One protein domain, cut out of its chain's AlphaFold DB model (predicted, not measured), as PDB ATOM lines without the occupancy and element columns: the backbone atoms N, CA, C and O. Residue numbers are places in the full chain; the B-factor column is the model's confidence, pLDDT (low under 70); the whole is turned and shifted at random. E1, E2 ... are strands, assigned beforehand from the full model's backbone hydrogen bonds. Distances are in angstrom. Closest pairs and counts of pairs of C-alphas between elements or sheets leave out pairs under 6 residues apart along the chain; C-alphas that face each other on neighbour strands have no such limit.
ATOM      1  N   PRO A   2     122.988  31.813  20.818       78.75
ATOM      2  CA  PRO A   2     124.082  32.073  19.876       78.75
ATOM      3  C   PRO A   2     124.373  30.918  18.902       78.75
ATOM      4  O   PRO A   2     124.968  31.154  17.858       78.75
ATOM      5  N   GLU A   3     123.934  29.699  19.204       85.06
ATOM      6  CA  GLU A   3     124.192  28.490  18.400       85.06
ATOM      7  C   GLU A   3     123.089  28.168  17.376       85.06
ATOM      8  O   GLU A   3     123.200  27.188  16.651       85.06
ATOM      9  N   GLY A   4     122.056  29.007  17.271       86.06
ATOM     10  CA  GLY A   4     120.918  28.789  16.373       86.06
ATOM     11  C   GLY A   4     119.721  28.125  17.058       86.06
ATOM     12  O   GLY A   4     119.814  27.638  18.184       86.06
ATOM     13  N   ASN A   5     118.568  28.162  16.388       86.12
ATOM     14  CA  ASN A   5     117.276  27.787  16.969       86.12
ATOM     15  C   ASN A   5     117.060  26.269  17.054       86.12
ATOM     16  O   ASN A   5     116.430  25.798  17.998       86.12
ATOM     17  N   ASP A   6     117.625  25.507  16.120       88.19
ATOM     18  CA  ASP A   6     117.413  24.057  15.977       88.19
ATOM     19  C   ASP A   6     117.884  23.256  17.203       88.19
ATOM     20  O   ASP A   6     117.495  22.113  17.412       88.19
ATOM     21  N   HIS A   7     118.711  23.864  18.056       89.00
ATOM     22  CA  HIS A   7     119.157  23.275  19.315       89.00
ATOM     23  C   HIS A   7     118.152  23.391  20.464       89.00
ATOM     24  O   HIS A   7     118.448  22.876  21.541       89.00
ATOM     25  N   TYR A   8     117.023  24.077  20.263       89.31
ATOM     26  CA  TYR A   8     116.093  24.469  21.327       89.31
ATOM     27  C   TYR A   8     114.615  24.353  20.956       89.31
ATOM     28  O   TYR A   8     113.776  24.380  21.852       89.31
ATOM     29  N   ILE A   9     114.294  24.298  19.661       88.81
ATOM     30  CA  ILE A   9     112.917  24.287  19.166       88.81
ATOM     31  C   ILE A   9     112.538  22.877  18.716       88.81
ATOM     32  O   ILE A   9     113.161  22.331  17.808       88.81
ATOM     33  N   VAL A  10     111.479  22.321  19.305       87.31
ATOM     34  CA  VAL A  10     110.914  21.008  18.938       87.31
ATOM     35  C   VAL A  10     109.610  21.215  18.158       87.31
ATOM     36  O   VAL A  10     108.524  20.847  18.596       87.31
ATOM     37  N   ALA A  11     109.676  21.872  17.004       82.81
ATOM     38  CA  ALA A  11     108.506  22.144  16.166       82.81
ATOM     39  C   ALA A  11     108.864  22.044  14.684       82.81
ATOM     40  O   ALA A  11     109.980  22.375  14.288       82.81
ATOM     41  N   GLY A  12     107.907  21.606  13.865       76.25
ATOM     42  CA  GLY A  12     108.067  21.536  12.417       76.25
ATOM     43  C   GLY A  12     107.538  20.243  11.795       76.25
ATOM     44  O   GLY A  12     107.190  19.297  12.507       76.25
ATOM     45  N   PRO A  13     107.494  20.193  10.451       70.94
ATOM     46  CA  PRO A  13     106.900  19.086   9.704       70.94
ATOM     47  C   PRO A  13     107.585  17.737   9.965       70.94
ATOM     48  O   PRO A  13     106.922  16.705   9.891       70.94
ATOM     49  N   ASP A  14     108.870  17.745  10.328       78.94
ATOM     50  CA  ASP A  14     109.678  16.532  10.494       78.94
ATOM     51  C   ASP A  14     109.632  15.934  11.916       78.94
ATOM     52  O   ASP A  14     110.083  14.807  12.112       78.94
ATOM     53  N   ILE A  15     109.091  16.649  12.917       83.81
ATOM     54  CA  ILE A  15     109.018  16.143  14.303       83.81
ATOM     55  C   ILE A  15     107.943  15.059  14.420       83.81
ATOM     56  O   ILE A  15     108.191  13.995  14.986       83.81
ATOM     57  N   GLY A  16     106.748  15.325  13.879       81.50
ATOM     58  CA  GLY A  16     105.666  14.351  13.672       81.50
ATOM     59  C   GLY A  16     105.008  13.748  14.923       81.50
ATOM     60  O   GLY A  16     103.869  13.286  14.842       81.50
ATOM     61  N   ALA A  17     105.687  13.750  16.068       88.50
ATOM     62  CA  ALA A  17     105.268  13.094  17.297       88.50
ATOM     63  C   ALA A  17     105.884  13.758  18.536       88.50
ATOM     64  O   ALA A  17     106.946  14.379  18.473       88.50
ATOM     65  N   LEU A  18     105.227  13.550  19.678       90.75
ATOM     66  CA  LEU A  18     105.719  13.961  20.987       90.75
ATOM     67  C   LEU A  18     107.067  13.292  21.304       90.75
ATOM     68  O   LEU A  18     107.217  12.083  21.120       90.75
ATOM     69  N   GLN A  19     108.016  14.075  21.810       91.25
ATOM     70  CA  GLN A  19     109.333  13.608  22.242       91.25
ATOM     71  C   GLN A  19     109.398  13.515  23.779       91.25
ATOM     72  O   GLN A  19     108.505  14.011  24.466       91.25
ATOM     73  N   PRO A  20     110.412  12.847  24.355       93.50
ATOM     74  CA  PRO A  20     110.702  12.973  25.778       93.50
ATOM     75  C   PRO A  20     111.112  14.410  26.136       93.50
ATOM     76  O   PRO A  20     111.952  14.997  25.454       93.50
ATOM     77  N   VAL A  21     110.592  14.920  27.256       93.12
ATOM     78  CA  VAL A  21     110.952  16.242  27.796       93.12
ATOM     79  C   VAL A  21     112.470  16.370  27.926       93.12
ATOM     80  O   VAL A  21     113.136  15.486  28.478       93.12
ATOM     81  N   GLY A  22     113.011  17.489  27.453       93.56
ATOM     82  CA  GLY A  22     114.434  17.799  27.517       93.56
ATOM     83  C   GLY A  22     115.295  17.094  26.470       93.56
ATOM     84  O   GLY A  22     116.491  16.900  26.689       93.56
ATOM     85  N   THR A  23     114.704  16.714  25.333       92.38
ATOM     86  CA  THR A  23     115.445  16.146  24.191       92.38
ATOM     87  C   THR A  23     116.465  17.140  23.618       92.38
ATOM     88  O   THR A  23     117.556  16.745  23.200       92.38
ATOM     89  N   LEU A  24     116.130  18.433  23.612       92.44
ATOM     90  CA  LEU A  24     116.990  19.513  23.128       92.44
ATOM     91  C   LEU A  24     117.682  20.272  24.271       92.44
ATOM     92  O   LEU A  24     117.474  19.990  25.449       92.44
ATOM     93  N   LYS A  25     118.567  21.222  23.938       94.62
ATOM     94  CA  LYS A  25     119.279  22.012  24.954       94.62
ATOM     95  C   LYS A  25     118.297  22.927  25.702       94.62
ATOM     96  O   LYS A  25     117.333  23.402  25.105       94.62
ATOM     97  N   PRO A  26     118.559  23.252  26.980       95.00
ATOM     98  CA  PRO A  26     117.770  24.248  27.686       95.00
ATOM     99  C   PRO A  26     118.157  25.659  27.251       95.00
ATOM    100  O   PRO A  26     119.314  25.928  26.921       95.00
ATOM    101  N   ASN A  27     117.227  26.604  27.350       92.12
ATOM    102  CA  ASN A  27     117.563  28.020  27.219       92.12
ATOM    103  C   ASN A  27     118.516  28.490  28.351       92.12
ATOM    104  O   ASN A  27     118.744  27.756  29.315       92.12
ATOM    105  N   PRO A  28     119.057  29.724  28.307       92.69
ATOM    106  CA  PRO A  28     119.960  30.226  29.351       92.69
ATOM    107  C   PRO A  28     119.397  30.247  30.785       92.69
ATOM    108  O   PRO A  28     120.159  30.448  31.725       92.69
ATOM    109  N   LEU A  29     118.085  30.059  30.967       94.62
ATOM    110  CA  LEU A  29     117.436  29.934  32.274       94.62
ATOM    111  C   LEU A  29     117.329  28.475  32.755       94.62
ATOM    112  O   LEU A  29     116.768  28.233  33.820       94.62
ATOM    113  N   GLY A  30     117.834  27.502  31.991       94.81
ATOM    114  CA  GLY A  30     117.716  26.079  32.315       94.81
ATOM    115  C   GLY A  30     116.353  25.472  31.966       94.81
ATOM    116  O   GLY A  30     116.040  24.388  32.448       94.81
ATOM    117  N   LEU A  31     115.533  26.162  31.162       94.56
ATOM    118  CA  LEU A  31     114.199  25.695  30.783       94.56
ATOM    119  C   LEU A  31     114.236  24.967  29.440       94.56
ATOM    120  O   LEU A  31     114.789  25.488  28.466       94.56
ATOM    121  N   TYR A  32     113.608  23.798  29.405       95.06
ATOM    122  CA  TYR A  32     113.451  22.951  28.226       95.06
ATOM    123  C   TYR A  32     112.080  23.163  27.583       95.06
ATOM    124  O   TYR A  32     111.151  23.618  28.252       95.06
ATOM    125  N   ASP A  33     111.990  22.867  26.286       93.81
ATOM    126  CA  ASP A  33     110.736  22.715  25.533       93.81
ATOM    127  C   ASP A  33     109.793  23.934  25.625       93.81
ATOM    128  O   ASP A  33     108.575  23.840  25.535       93.81
ATOM    129  N   ILE A  34     110.380  25.127  25.795       93.88
ATOM    130  CA  ILE A  34     109.656  26.410  25.827       93.88
ATOM    131  C   ILE A  34     109.133  26.793  24.434       93.88
ATOM    132  O   ILE A  34     108.183  27.567  24.323       93.88
ATOM    133  N   LEU A  35     109.767  26.285  23.377       90.81
ATOM    134  CA  LEU A  35     109.400  26.516  21.984       90.81
ATOM    135  C   LEU A  35     109.193  25.161  21.295       90.81
ATOM    136  O   LEU A  35     110.146  24.416  21.072       90.81
ATOM    137  N   GLY A  36     107.951  24.863  20.936       90.88
ATOM    138  CA  GLY A  36     107.518  23.605  20.352       90.88
ATOM    139  C   GLY A  36     107.111  22.560  21.387       90.88
ATOM    140  O   GLY A  36     106.755  22.867  22.520       90.88
ATOM    141  N   GLU A  37     107.169  21.308  20.948       92.88
ATOM    142  CA  GLU A  37     106.739  20.108  21.654       92.88
ATOM    143  C   GLU A  37     105.241  20.125  21.948       92.88
ATOM    144  O   GLU A  37     104.458  19.582  21.170       92.88
ATOM    145  N   VAL A  38     104.807  20.803  23.004       93.50
ATOM    146  CA  VAL A  38     103.398  20.908  23.389       93.50
ATOM    147  C   VAL A  38     103.041  22.336  23.751       93.50
ATOM    148  O   VAL A  38     103.813  23.037  24.401       93.50
ATOM    149  N   ASP A  39     101.808  22.723  23.427       94.38
ATOM    150  CA  ASP A  39     101.271  23.995  23.889       94.38
ATOM    151  C   ASP A  39     101.221  24.034  25.420       94.38
ATOM    152  O   ASP A  39     100.745  23.105  26.080       94.38
ATOM    153  N   GLN A  40     101.650  25.155  25.992       95.06
ATOM    154  CA  GLN A  40     101.615  25.392  27.429       95.06
ATOM    155  C   GLN A  40     100.420  26.271  27.797       95.06
ATOM    156  O   GLN A  40     100.297  27.412  27.344       95.06
ATOM    157  N   ILE A  41      99.547  25.737  28.653       96.81
ATOM    158  CA  ILE A  41      98.393  26.455  29.197       96.81
ATOM    159  C   ILE A  41      98.870  27.492  30.210       96.81
ATOM    160  O   ILE A  41      99.589  27.177  31.158       96.81
ATOM    161  N   MET A  42      98.419  28.727  30.033       96.56
ATOM    162  CA  MET A  42      98.676  29.822  30.959       96.56
ATOM    163  C   MET A  42      97.498  30.006  31.910       96.56
ATOM    164  O   MET A  42      96.340  29.814  31.539       96.56
ATOM    165  N   LEU A  43      97.806  30.421  33.141       96.62
ATOM    166  CA  LEU A  43      96.790  30.784  34.129       96.62
ATOM    167  C   LEU A  43      95.982  32.014  33.686       96.62
ATOM    168  O   LEU A  43      94.789  32.108  33.965       96.62
ATOM    169  N   ASP A  44      96.632  32.948  32.990       94.56
ATOM    170  CA  ASP A  44      95.985  34.152  32.489       94.56
ATOM    171  C   ASP A  44      95.040  33.834  31.316       94.56
ATOM    172  O   ASP A  44      95.430  33.123  30.384       94.56
ATOM    173  N   PRO A  45      93.825  34.407  31.291       95.00
ATOM    174  CA  PRO A  45      92.946  34.306  30.133       95.00
ATOM    175  C   PRO A  45      93.507  35.087  28.940       95.00
ATOM    176  O   PRO A  45      94.230  36.078  29.092       95.00
ATOM    177  N   TYR A  46      93.113  34.692  27.729       95.44
ATOM    178  CA  TYR A  46      93.500  35.437  26.535       95.44
ATOM    179  C   TYR A  46      92.902  36.857  26.529       95.44
ATOM    180  O   TYR A  46      91.757  37.103  26.929       95.44
ATOM    181  N   ARG A  47      93.703  37.809  26.034       95.25
ATOM    182  CA  ARG A  47      93.292  39.189  25.779       95.25
ATOM    183  C   ARG A  47      94.053  39.757  24.588       95.25
ATOM    184  O   ARG A  47      95.275  39.631  24.507       95.25
ATOM    185  N   LEU A  48      93.344  40.439  23.691       94.50
ATOM    186  CA  LEU A  48      93.957  41.060  22.521       94.50
ATOM    187  C   LEU A  48      94.885  42.208  22.946       94.50
ATOM    188  O   LEU A  48      94.466  43.129  23.652       94.50
ATOM    189  N   ASN A  49      96.127  42.187  22.463       94.06
ATOM    190  CA  ASN A  49      97.050  43.313  22.556       94.06
ATOM    191  C   ASN A  49      97.246  43.937  21.169       94.06
ATOM    192  O   ASN A  49      97.558  43.236  20.208       94.06
ATOM    193  N   ARG A  50      97.082  45.257  21.069       93.94
ATOM    194  CA  ARG A  50      97.395  46.026  19.862       93.94
ATOM    195  C   ARG A  50      98.337  47.162  20.231       93.94
ATOM    196  O   ARG A  50      97.933  48.103  20.908       93.94
ATOM    197  N   VAL A  51      99.584  47.075  19.764       94.75
ATOM    198  CA  VAL A  51     100.623  48.105  19.967       94.75
ATOM    199  C   VAL A  51     100.772  48.463  21.457       94.75
ATOM    200  O   VAL A  51     100.717  49.622  21.859       94.75
ATOM    201  N   GLY A  52     100.873  47.439  22.308       93.12
ATOM    202  CA  GLY A  52     101.060  47.596  23.752       93.12
ATOM    203  C   GLY A  52      99.786  47.904  24.540       93.12
ATOM    204  O   GLY A  52      99.835  47.941  25.767       93.12
ATOM    205  N   ARG A  53      98.635  48.088  23.881       94.44
ATOM    206  CA  ARG A  53      97.357  48.358  24.552       94.44
ATOM    207  C   ARG A  53      96.472  47.126  24.567       94.44
ATOM    208  O   ARG A  53      96.349  46.425  23.566       94.44
ATOM    209  N   LEU A  54      95.837  46.884  25.708       94.62
ATOM    210  CA  LEU A  54      94.898  45.786  25.871       94.62
ATOM    211  C   LEU A  54      93.514  46.188  25.353       94.62
ATOM    212  O   LEU A  54      92.985  47.238  25.718       94.62
ATOM    213  N   HIS A  55      92.923  45.334  24.527       93.69
ATOM    214  CA  HIS A  55      91.654  45.566  23.847       93.69
ATOM    215  C   HIS A  55      90.753  44.332  23.919       93.69
ATOM    216  O   HIS A  55      91.195  43.239  24.271       93.69
ATOM    217  N   GLY A  56      89.484  44.527  23.555       92.06
ATOM    218  CA  GLY A  56      88.495  43.459  23.490       92.06
ATOM    219  C   GLY A  56      88.071  42.927  24.858       92.06
ATOM    220  O   GLY A  56      88.473  43.435  25.908       92.06
ATOM    221  N   GLN A  57      87.218  41.907  24.810       94.25
ATOM    222  CA  GLN A  57      86.808  41.145  25.983       94.25
ATOM    223  C   GLN A  57      87.920  40.179  26.404       94.25
ATOM    224  O   GLN A  57      88.698  39.710  25.574       94.25
ATOM    225  N   VAL A  58      87.984  39.907  27.704       95.69
ATOM    226  CA  VAL A  58      88.891  38.915  28.290       95.69
ATOM    227  C   VAL A  58      88.199  37.560  28.291       95.69
ATOM    228  O   VAL A  58      87.037  37.473  28.684       95.69
ATOM    229  N   GLY A  59      88.902  36.505  27.887       94.75
ATOM    230  CA  GLY A  59      88.367  35.150  27.966       94.75
ATOM    231  C   GLY A  59      89.118  34.150  27.101       94.75
ATOM    232  O   GLY A  59      89.972  34.520  26.303       94.75
ATOM    233  N   GLY A  60      88.768  32.875  27.255       95.25
ATOM    234  CA  GLY A  60      89.440  31.765  26.581       95.25
ATOM    235  C   GLY A  60      90.747  31.348  27.260       95.25
ATOM    236  O   GLY A  60      91.312  32.080  28.075       95.25
ATOM    237  N   VAL A  61      91.207  30.145  26.917       95.94
ATOM    238  CA  VAL A  61      92.478  29.587  27.394       95.94
ATOM    239  C   VAL A  61      93.612  30.168  26.562       95.94
ATOM    240  O   VAL A  61      93.562  30.136  25.333       95.94
ATOM    241  N   LEU A  62      94.635  30.697  27.228       95.88
ATOM    242  CA  LEU A  62      95.848  31.149  26.566       95.88
ATOM    243  C   LEU A  62      96.843  29.989  26.476       95.88
ATOM    244  O   LEU A  62      97.278  29.456  27.494       95.88
ATOM    245  N   LEU A  63      97.209  29.643  25.246       95.25
ATOM    246  CA  LEU A  63      98.268  28.694  24.923       95.25
ATOM    247  C   LEU A  63      99.503  29.457  24.431       95.25
ATOM    248  O   LEU A  63      99.371  30.480  23.748       95.25
ATOM    249  N   ARG A  64     100.699  28.987  24.785       94.38
ATOM    250  CA  ARG A  64     101.977  29.482  24.247       94.38
ATOM    251  C   ARG A  64     102.903  28.312  23.927       94.38
ATOM    252  O   ARG A  64     102.632  27.196  24.344       94.38
ATOM    253  N   GLY A  65     103.988  28.605  23.220       91.88
ATOM    254  CA  GLY A  65     105.051  27.645  22.935       91.88
ATOM    255  C   GLY A  65     104.961  27.014  21.551       91.88
ATOM    256  O   GLY A  65     106.010  26.782  20.970       91.88
ATOM    257  N   GLU A  66     103.761  26.869  20.979       90.62
ATOM    258  CA  GLU A  66     103.479  25.991  19.828       90.62
ATOM    259  C   GLU A  66     103.615  24.499  20.172       90.62
ATOM    260  O   GLU A  66     103.981  24.132  21.285       90.62
ATOM    261  N   ASN A  67     103.287  23.620  19.223       90.81
ATOM    262  CA  ASN A  67     103.303  22.176  19.424       90.81
ATOM    263  C   ASN A  67     103.846  21.431  18.188       90.81
ATOM    264  O   ASN A  67     103.978  22.002  17.105       90.81
ATOM    265  N   TYR A  68     104.130  20.134  18.334       88.62
ATOM    266  CA  TYR A  68     104.688  19.290  17.265       88.62
ATOM    267  C   TYR A  68     103.749  19.063  16.058       88.62
ATOM    268  O   TYR A  68     104.179  18.506  15.046       88.62
ATOM    269  N   LEU A  69     102.477  19.468  16.144       86.25
ATOM    270  CA  LEU A  69     101.516  19.445  15.032       86.25
ATOM    271  C   LEU A  69     101.532  20.755  14.224       86.25
ATOM    272  O   LEU A  69     100.961  20.805  13.131       86.25
ATOM    273  N   SER A  70     102.167  21.819  14.726       79.31
ATOM    274  CA  SER A  70     102.295  23.091  14.014       79.31
ATOM    275  C   SER A  70     103.002  22.897  12.669       79.31
ATOM    276  O   SER A  70     104.077  22.306  12.588       79.31
ATOM    277  N   GLY A  71     102.402  23.404  11.589       70.81
ATOM    278  CA  GLY A  71     102.953  23.289  10.233       70.81
ATOM    279  C   GLY A  71     102.556  22.016   9.483       70.81
ATOM    280  O   GLY A  71     102.812  21.922   8.283       70.81
ATOM    281  N   GLN A  72     101.866  21.073  10.130       64.88
ATOM    282  CA  GLN A  72     101.173  20.009   9.412       64.88
ATOM    283  C   GLN A  72      99.895  20.596   8.800       64.88
ATOM    284  O   GLN A  72      98.971  20.989   9.518       64.88
ATOM    285  N   SER A  73      99.835  20.707   7.467       54.75
ATOM    286  CA  SER A  73      98.551  20.967   6.806       54.75
ATOM    287  C   SER A  73      97.634  19.785   7.095       54.75
ATOM    288  O   SER A  73      98.024  18.638   6.874       54.75
ATOM    289  N   ARG A  74      96.428  20.071   7.588       49.31
ATOM    290  CA  ARG A  74      95.323  19.115   7.483       49.31
ATOM    291  C   ARG A  74      94.982  18.853   6.023       49.31
ATOM    292  O   ARG A  74      95.204  19.775   5.202       49.31
TER     293      ARG A  74
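What this domain is: This is residues 2 to 74 of the 74 residues of the protein "SUMF1/EgtB/PvdO family nonheme iron enzyme" of Komagataeibacter swingsii (UniProt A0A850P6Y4). With little regular structure, this is a loop body, residues 2 to 39, from which a two-stranded ribbon, E1 and E4, leads to a small hairpin, E2 and E3, whose residues 49 to 54 stick out. The 73 printed residues hold no named helix and four named strands, E1 to E4 in chain order, in two antiparallel sheets, E1 - E4 and E2 - E3. The class is all strand, with 16 residues in named elements. The whole is loose, radius of gyration of the C-alphas 14.7 A, spanning 38 by 34 by 22 A.

How they stand to each other: Residues 9 to 10 pair in parallel with residues 35 to 36. E1, residues 40 to 45, is antiparallel to E4, residues 61 to 64, at 134 degrees; N 40 and O 64 are 2.8 A apart, within hydrogen-bond range. E1 runs on into E2, residues 48 to 50, at 82 degrees. E2 and E3, residues 53 to 55, form a hairpin, with N 55 and O 48 2.8 A apart. E1 and E3 are apart.

Where its parts are: E1 begins at C-alpha 40 (101.615, 25.392, 27.429) and is 12.7 A long; E2 is 6.6 A and E3 6.4 A. E4, 10.0 A, ends at C-alpha 64 (101.977, 29.482, 24.247).

The domain as a whole: The two C-alphas farthest apart, of Glu 3 and Gln 57, are 40.2 A apart. The printed part has no cut, and no link between named strands is long. Residues 72 to 74 have pLDDT under 70.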